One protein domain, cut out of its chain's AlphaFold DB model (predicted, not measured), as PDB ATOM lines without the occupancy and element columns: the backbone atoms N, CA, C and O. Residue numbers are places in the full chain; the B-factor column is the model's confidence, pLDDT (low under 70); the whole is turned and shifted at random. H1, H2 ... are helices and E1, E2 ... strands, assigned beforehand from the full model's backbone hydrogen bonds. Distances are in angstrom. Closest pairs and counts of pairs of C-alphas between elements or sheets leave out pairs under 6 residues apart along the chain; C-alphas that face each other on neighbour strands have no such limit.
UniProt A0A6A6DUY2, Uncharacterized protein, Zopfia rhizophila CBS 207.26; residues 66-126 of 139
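Overview. This is residues 66 to 126 of the 139 residues of an uncharacterized protein of Zopfia rhizophila CBS 207.26 (UniProt A0A6A6DUY2). Look first for a small two-stranded ribbon, E1 and E2, with the short helix H1 running nearly in one line into E2; the longer helix H2 folds back alongside, spanning the ribbon and reaching the H1 end. A long stretch with no named element, residues 66 to 79, leads into E1. The printed part has 61 residues, with two named strands and two named helices in the order E1, H1, E2, H2; the sheet's order is E1 - E2, antiparallel, and the class is mixed, helices and strands. The whole is only just loose, close to compact, with a radius of gyration of the C-alphas of 12.9 A, and elongated, spanning 38 by 22 by 19 A.

Arrangement. Start at the sheet, where E1, residues 80 to 83, and E2, residues 102 to 105, are antiparallel neighbours at 167 degrees. Check N 82 and O 103, 2.8 A apart, and N 80 and O 105, 2.9 A apart, both within hydrogen-bond range. Next find H2, residues 110 to 124; E1 and H2 are near each other, and the closest C-alphas of E2 and H2 are those of Arg 103 and Ile 116, 7.5 A apart. H1, residues 92 to 99, and H2 only just touch, with 3 pairs of C-alphas within 8 A, the closest those of Leu 98 and Val 123 at 6.5 A; H2 does so with residues 123 to 124 alone. Their lines stand at a shallow tilt of 4 degrees, opposite ways. In H1 and H2 every O i to N i+4 pair is within hydrogen-bond range.

Along the chain. Find C-alpha 80 at (39.808, 5.013, 0.242), where E1 begins its 10.2 A. H1 and E2 each measure 10.3 A. From C-alpha 110 at (31.659, 6.416, 10.152), H2 runs 20.6 A to C-alpha 124 at (23.820, -6.043, -4.205).

Size, cuts and confidence. The two C-alphas farthest apart are those of Pro 76 and Asp 91, 38.3 A. The printed part has no cut; the links H1 to E2 and E2 to H2 are tight, and E1 to H1 is short. The mean pLDDT of the printed part is 83.3, and no printed residue is under 70.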
ATOM      1  N   TYR A  66      28.336  -9.901   3.897       76.06
ATOM      2  CA  TYR A  66      29.181 -10.365   2.809       76.06
ATOM      3  C   TYR A  66      30.633 -10.280   3.253       76.06
ATOM      4  O   TYR A  66      30.980  -9.514   4.151       76.06
ATOM      5  N   ALA A  67      31.486 -11.087   2.627       77.00
ATOM      6  CA  ALA A  67      32.915 -11.016   2.869       77.00
ATOM      7  C   ALA A  67      33.432  -9.631   2.451       77.00
ATOM      8  O   ALA A  67      33.429  -9.287   1.269       77.00
ATOM      9  N   THR A  68      33.875  -8.845   3.426       77.12
ATOM     10  CA  THR A  68      34.485  -7.537   3.188       77.12
ATOM     11  C   THR A  68      35.995  -7.706   3.149       77.12
ATOM     12  O   THR A  68      36.617  -8.028   4.160       77.12
ATOM     13  N   LEU A  69      36.593  -7.488   1.980       78.94
ATOM     14  CA  LEU A  69      38.044  -7.427   1.838       78.94
ATOM     15  C   LEU A  69      38.518  -6.005   2.138       78.94
ATOM     16  O   LEU A  69      38.111  -5.061   1.465       78.94
ATOM     17  N   ILE A  70      39.409  -5.862   3.116       77.88
ATOM     18  CA  ILE A  70      40.037  -4.584   3.458       77.88
ATOM     19  C   ILE A  70      41.520  -4.690   3.125       77.88
ATOM     20  O   ILE A  70      42.221  -5.543   3.667       77.88
ATOM     21  N   SER A  71      41.984  -3.825   2.226       76.75
ATOM     22  CA  SER A  71      43.398  -3.697   1.882       76.75
ATOM     23  C   SER A  71      43.893  -2.321   2.302       76.75
ATOM     24  O   SER A  71      43.422  -1.304   1.793       76.75
ATOM     25  N   CYS A  72      44.836  -2.300   3.239       75.31
ATOM     26  CA  CYS A  72      45.476  -1.087   3.722       75.31
ATOM     27  C   CYS A  72      46.954  -1.134   3.347       75.31
ATOM     28  O   CYS A  72      47.663  -2.060   3.736       75.31
ATOM     29  N   HIS A  73      47.426  -0.109   2.650       72.94
ATOM     30  CA  HIS A  73      48.840   0.088   2.354       72.94
ATOM     31  C   HIS A  73      49.223   1.531   2.683       72.94
ATOM     32  O   HIS A  73      48.372   2.420   2.753       72.94
ATOM     33  N   ARG A  74      50.511   1.778   2.927       72.62
ATOM     34  CA  ARG A  74      50.990   3.142   3.170       72.62
ATOM     35  C   ARG A  74      51.080   3.890   1.843       72.62
ATOM     36  O   ARG A  74      51.738   3.421   0.918       72.62
ATOM     37  N   ALA A  75      50.462   5.061   1.788       78.31
ATOM     38  CA  ALA A  75      50.496   5.972   0.653       78.31
ATOM     39  C   ALA A  75      50.771   7.403   1.156       78.31
ATOM     40  O   ALA A  75      50.453   7.703   2.311       78.31
ATOM     41  N   PRO A  76      51.369   8.283   0.328       80.56
ATOM     42  CA  PRO A  76      51.619   9.678   0.705       80.56
ATOM     43  C   PRO A  76      50.320  10.453   0.964       80.56
ATOM     44  O   PRO A  76      50.304  11.375   1.776       80.56
ATOM     45  N   GLU A  77      49.228  10.049   0.316       82.88
ATOM     46  CA  GLU A  77      47.909  10.653   0.462       82.88
ATOM     47  C   GLU A  77      46.905   9.635   1.002       82.88
ATOM     48  O   GLU A  77      46.916   8.459   0.629       82.88
ATOM     49  N   LYS A  78      46.012  10.094   1.887       82.50
ATOM     50  CA  LYS A  78      44.898   9.276   2.368       82.50
ATOM     51  C   LYS A  78      43.844   9.172   1.273       82.50
ATOM     52  O   LYS A  78      43.282  10.178   0.846       82.50
ATOM     53  N   HIS A  79      43.559   7.947   0.859       86.00
ATOM     54  CA  HIS A  79      42.540   7.660  -0.133       86.00
ATOM     55  C   HIS A  79      41.904   6.304   0.154       86.00
ATOM     56  O   HIS A  79      42.600   5.321   0.407       86.00
ATOM     57  N   VAL A  80      40.577   6.246   0.087       87.38
ATOM     58  CA  VAL A  80      39.808   5.013   0.242       87.38
ATOM     59  C   VAL A  80      39.007   4.777  -1.027       87.38
ATOM     60  O   VAL A  80      38.218   5.624  -1.443       87.38
ATOM     61  N   ALA A  81      39.206   3.602  -1.621       88.06
ATOM     62  CA  ALA A  81      38.425   3.109  -2.743       88.06
ATOM     63  C   ALA A  81      37.540   1.950  -2.283       88.06
ATOM     64  O   ALA A  81      38.016   1.024  -1.630       88.06
ATOM     65  N   VAL A  82      36.266   1.982  -2.660       89.62
ATOM     66  CA  VAL A  82      35.303   0.915  -2.380       89.62
ATOM     67  C   VAL A  82      34.712   0.427  -3.694       89.62
ATOM     68  O   VAL A  82      34.303   1.224  -4.541       89.62
ATOM     69  N   SER A  83      34.688  -0.892  -3.869       90.94
ATOM     70  CA  SER A  83      34.143  -1.570  -5.046       90.94
ATOM     71  C   SER A  83      33.598  -2.942  -4.661       90.94
ATOM     72  O   SER A  83      33.918  -3.457  -3.589       90.94
ATOM     73  N   ILE A  84      32.773  -3.526  -5.529       89.31
ATOM     74  CA  ILE A  84      32.218  -4.868  -5.334       89.31
ATOM     75  C   ILE A  84      33.042  -5.867  -6.149       89.31
ATOM     76  O   ILE A  84      33.226  -5.697  -7.355       89.31
ATOM     77  N   ILE A  85      33.526  -6.918  -5.486       85.06
ATOM     78  CA  ILE A  85      34.260  -8.018  -6.120       85.06
ATOM     79  C   ILE A  85      33.271  -9.147  -6.409       85.06
ATOM     80  O   ILE A  85      32.628  -9.662  -5.495       85.06
ATOM     81  N   LEU A  86      33.157  -9.530  -7.679       82.19
ATOM     82  CA  LEU A  86      32.275 -10.607  -8.121       82.19
ATOM     83  C   LEU A  86      32.997 -11.951  -8.186       82.19
ATOM     84  O   LEU A  86      34.209 -12.019  -8.400       82.19
ATOM     85  N   ARG A  87      32.219 -13.028  -8.067       78.19
ATOM     86  CA  ARG A  87      32.655 -14.354  -8.506       78.19
ATOM     87  C   ARG A  87      32.486 -14.479 -10.023       78.19
ATOM     88  O   ARG A  87      31.733 -13.735 -10.640       78.19
ATOM     89  N   SER A  88      33.251 -15.383 -10.620       72.81
ATOM     90  CA  SER A  88      33.370 -15.568 -12.074       72.81
ATOM     91  C   SER A  88      32.144 -16.203 -12.751       72.81
ATOM     92  O   SER A  88      32.187 -16.450 -13.947       72.81
ATOM     93  N   ASP A  89      31.084 -16.499 -12.001       74.75
ATOM     94  CA  ASP A  89      29.878 -17.226 -12.416       74.75
ATOM     95  C   ASP A  89      28.605 -16.354 -12.422       74.75
ATOM     96  O   ASP A  89      27.490 -16.871 -12.400       74.75
ATOM     97  N   VAL A  90      28.758 -15.028 -12.433       77.25
ATOM     98  CA  VAL A  90      27.639 -14.079 -12.368       77.25
ATOM     99  C   VAL A  90      27.153 -13.703 -13.771       77.25
ATOM    100  O   VAL A  90      27.952 -13.508 -14.679       77.25
ATOM    101  N   ASP A  91      25.835 -13.577 -13.929       84.25
ATOM    102  CA  ASP A  91      25.186 -13.108 -15.160       84.25
ATOM    103  C   ASP A  91      25.688 -11.711 -15.585       84.25
ATOM    104  O   ASP A  91      25.885 -10.831 -14.743       84.25
ATOM    105  N   GLU A  92      25.840 -11.476 -16.888       82.94
ATOM    106  CA  GLU A  92      26.469 -10.285 -17.480       82.94
ATOM    107  C   GLU A  92      25.746  -8.983 -17.083       82.94
ATOM    108  O   GLU A  92      26.372  -7.949 -16.809       82.94
ATOM    109  N   ALA A  93      24.414  -9.036 -16.969       82.19
ATOM    110  CA  ALA A  93      23.602  -7.904 -16.523       82.19
ATOM    111  C   ALA A  93      23.854  -7.553 -15.044       82.19
ATOM    112  O   ALA A  93      23.936  -6.378 -14.664       82.19
ATOM    113  N   VAL A  94      24.004  -8.571 -14.195       82.19
ATOM    114  CA  VAL A  94      24.291  -8.409 -12.765       82.19
ATOM    115  C   VAL A  94      25.742  -7.972 -12.563       82.19
ATOM    116  O   VAL A  94      26.003  -7.079 -11.755       82.19
ATOM    117  N   GLU A  95      26.667  -8.528 -13.345       84.94
ATOM    118  CA  GLU A  95      28.078  -8.159 -13.358       84.94
ATOM    119  C   GLU A  95      28.271  -6.681 -13.707       84.94
ATOM    120  O   GLU A  95      28.926  -5.951 -12.960       84.94
ATOM    121  N   SER A  96      27.646  -6.216 -14.790       85.00
ATOM    122  CA  SER A  96      27.732  -4.821 -15.232       85.00
ATOM    123  C   SER A  96      27.254  -3.850 -14.151       85.00
ATOM    124  O   SER A  96      27.921  -2.856 -13.848       85.00
ATOM    125  N   ARG A  97      26.129  -4.171 -13.500       86.50
ATOM    126  CA  ARG A  97      25.556  -3.367 -12.413       86.50
ATOM    127  C   ARG A  97      26.471  -3.301 -11.187       86.50
ATOM    128  O   ARG A  97      26.628  -2.231 -10.604       86.50
ATOM    129  N   LEU A  98      27.078  -4.421 -10.798       87.25
ATOM    130  CA  LEU A  98      27.954  -4.485  -9.624       87.25
ATOM    131  C   LEU A  98      29.324  -3.844  -9.892       87.25
ATOM    132  O   LEU A  98      29.829  -3.124  -9.034       87.25
ATOM    133  N   ARG A  99      29.897  -4.009 -11.094       88.06
ATOM    134  CA  ARG A  99      31.155  -3.348 -11.497       88.06
ATOM    135  C   ARG A  99      31.027  -1.829 -11.623       88.06
ATOM    136  O   ARG A  99      32.022  -1.122 -11.445       88.06
ATOM    137  N   ALA A 100      29.828  -1.330 -11.925       90.38
ATOM    138  CA  ALA A 100      29.545   0.103 -11.969       90.38
ATOM    139  C   ALA A 100      29.607   0.762 -10.579       90.38
ATOM    140  O   ALA A 100      29.809   1.974 -10.479       90.38
ATOM    141  N   PHE A 101      29.479  -0.013  -9.496       91.62
ATOM    142  CA  PHE A 101      29.620   0.519  -8.148       91.62
ATOM    143  C   PHE A 101      31.091   0.763  -7.802       91.62
ATOM    144  O   PHE A 101      31.853  -0.158  -7.497       91.62
ATOM    145  N   LYS A 102      31.483   2.038  -7.817       92.12
ATOM    146  CA  LYS A 102      32.776   2.515  -7.323       92.12
ATOM    147  C   LYS A 102      32.578   3.770  -6.484       92.12
ATOM    148  O   LYS A 102      31.843   4.683  -6.870       92.12
ATOM    149  N   ARG A 103      33.244   3.821  -5.333       91.94
ATOM    150  CA  ARG A 103      33.303   4.999  -4.463       91.94
ATOM    151  C   ARG A 103      34.752   5.315  -4.147       91.94
ATOM    152  O   ARG A 103      35.541   4.412  -3.891       91.94
ATOM    153  N   SER A 104      35.086   6.595  -4.194       89.88
ATOM    154  CA  SER A 104      36.385   7.127  -3.800       89.88
ATOM    155  C   SER A 104      36.126   8.265  -2.826       89.88
ATOM    156  O   SER A 104      35.300   9.136  -3.104       89.88
ATOM    157  N   ILE A 105      36.781   8.216  -1.671       88.38
ATOM    158  CA  ILE A 105      36.700   9.250  -0.642       88.38
ATOM    159  C   ILE A 105      38.081   9.484  -0.030       88.38
ATOM    160  O   ILE A 105      38.871   8.557   0.150       88.38
ATOM    161  N   SER A 106      38.375  10.742   0.287       83.81
ATOM    162  CA  SER A 106      39.645  11.166   0.891       83.81
ATOM    163  C   SER A 106      39.682  10.960   2.405       83.81
ATOM    164  O   SER A 106      40.746  10.742   2.980       83.81
ATOM    165  N   ASN A 107      38.519  10.999   3.062       80.62
ATOM    166  CA  ASN A 107      38.390  10.754   4.492       80.62
ATOM    167  C   ASN A 107      37.233   9.794   4.772       80.62
ATOM    168  O   ASN A 107      36.095  10.047   4.376       80.62
ATOM    169  N   LEU A 108      37.532   8.700   5.467       81.69
ATOM    170  CA  LEU A 108      36.561   7.673   5.821       81.69
ATOM    171  C   LEU A 108      35.994   7.964   7.210       81.69
ATOM    172  O   LEU A 108      36.573   7.562   8.215       81.69
ATOM    173  N   THR A 109      34.878   8.692   7.261       84.25
ATOM    174  CA  THR A 109      34.100   8.839   8.499       84.25
ATOM    175  C   THR A 109      33.120   7.682   8.651       84.25
ATOM    176  O   THR A 109      32.760   7.024   7.668       84.25
ATOM    177  N   ASN A 110      32.646   7.455   9.874       80.19
ATOM    178  CA  ASN A 110      31.659   6.416  10.152       80.19
ATOM    179  C   ASN A 110      30.366   6.645   9.351       80.19
ATOM    180  O   ASN A 110      29.819   5.708   8.777       80.19
ATOM    181  N   GLU A 111      29.912   7.892   9.219       82.75
ATOM    182  CA  GLU A 111      28.716   8.247   8.445       82.75
ATOM    183  C   GLU A 111      28.923   8.015   6.945       82.75
ATOM    184  O   GLU A 111      28.020   7.536   6.260       82.75
ATOM    185  N   ALA A 112      30.111   8.338   6.422       84.75
ATOM    186  CA  ALA A 112      30.447   8.097   5.023       84.75
ATOM    187  C   ALA A 112      30.493   6.594   4.719       84.75
ATOM    188  O   ALA A 112      29.930   6.152   3.718       84.75
ATOM    189  N   LEU A 113      31.104   5.805   5.606       82.88
ATOM    190  CA  LEU A 113      31.156   4.352   5.484       82.88
ATOM    191  C   LEU A 113      29.754   3.733   5.522       82.88
ATOM    192  O   LEU A 113      29.434   2.906   4.671       82.88
ATOM    193  N   LEU A 114      28.904   4.166   6.458       82.19
ATOM    194  CA  LEU A 114      27.517   3.707   6.564       82.19
ATOM    195  C   LEU A 114      26.736   3.965   5.272       82.19
ATOM    196  O   LEU A 114      26.128   3.043   4.734       82.19
ATOM    197  N   ARG A 115      26.827   5.182   4.719       85.69
ATOM    198  CA  ARG A 115      26.180   5.529   3.442       85.69
ATOM    199  C   ARG A 115      26.678   4.660   2.291       85.69
ATOM    200  O   ARG A 115      25.874   4.165   1.506       85.69
ATOM    201  N   ILE A 116      27.990   4.435   2.198       88.25
ATOM    202  CA  ILE A 116      28.575   3.581   1.155       88.25
ATOM    203  C   ILE A 116      28.068   2.142   1.284       88.25
ATOM    204  O   ILE A 116      27.747   1.522   0.273       88.25
ATOM    205  N   ILE A 117      27.968   1.616   2.506       84.00
ATOM    206  CA  ILE A 117      27.471   0.261   2.762       84.00
ATOM    207  C   ILE A 117      25.984   0.143   2.418       84.00
ATOM    208  O   ILE A 117      25.585  -0.840   1.800       84.00
ATOM    209  N   GLU A 118      25.166   1.142   2.749       84.62
ATOM    210  CA  GLU A 118      23.756   1.189   2.349       84.62
ATOM    211  C   GLU A 118      23.583   1.212   0.826       84.62
ATOM    212  O   GLU A 118      22.763   0.476   0.275       84.62
ATOM    213  N   GLU A 119      24.368   2.030   0.124       87.69
ATOM    214  CA  GLU A 119      24.364   2.054  -1.338       87.69
ATOM    215  C   GLU A 119      24.821   0.714  -1.920       87.69
ATOM    216  O   GLU A 119      24.160   0.176  -2.810       87.69
ATOM    217  N   ALA A 120      25.900   0.137  -1.385       87.75
ATOM    218  CA  ALA A 120      26.396  -1.167  -1.802       87.75
ATOM    219  C   ALA A 120      25.328  -2.252  -1.597       87.75
ATOM    220  O   ALA A 120      25.106  -3.060  -2.494       87.75
ATOM    221  N   ASN A 121      24.604  -2.238  -0.473       85.62
ATOM    222  CA  ASN A 121      23.514  -3.175  -0.197       85.62
ATOM    223  C   ASN A 121      22.375  -3.057  -1.211       85.62
ATOM    224  O   ASN A 121      21.897  -4.077  -1.707       85.62
ATOM    225  N   LYS A 122      21.981  -1.831  -1.584       85.62
ATOM    226  CA  LYS A 122      20.973  -1.599  -2.634       85.62
ATOM    227  C   LYS A 122      21.426  -2.169  -3.977       85.62
ATOM    228  O   LYS A 122      20.650  -2.839  -4.655       85.62
ATOM    229  N   VAL A 123      22.690  -1.956  -4.348       87.31
ATOM    230  CA  VAL A 123      23.251  -2.489  -5.600       87.31
ATOM    231  C   VAL A 123      23.396  -4.014  -5.529       87.31
ATOM    232  O   VAL A 123      23.106  -4.699  -6.501       87.31
ATOM    233  N   MET A 124      23.749  -4.588  -4.383       84.25
ATOM    234  CA  MET A 124      23.820  -6.043  -4.205       84.25
ATOM    235  C   MET A 124      22.444  -6.711  -4.064       84.25
ATOM    236  O   MET A 124      22.356  -7.928  -4.165       84.25
ATOM    237  N   GLY A 125      21.366  -5.943  -3.873       82.12
ATOM    238  CA  GLY A 125      20.027  -6.486  -3.626       82.12
ATOM    239  C   GLY A 125      19.866  -7.097  -2.229       82.12
ATOM    240  O   GLY A 125      18.968  -7.907  -2.004       82.12
ATOM    241  N   ILE A 126      20.730  -6.725  -1.282       77.94
ATOM    242  CA  ILE A 126      20.689  -7.217   0.095       77.94
ATOM    243  C   ILE A 126      19.644  -6.408   0.867       77.94
ATOM    244  O   ILE A 126      19.765  -5.192   1.020       77.94
TER     245      ILE A 126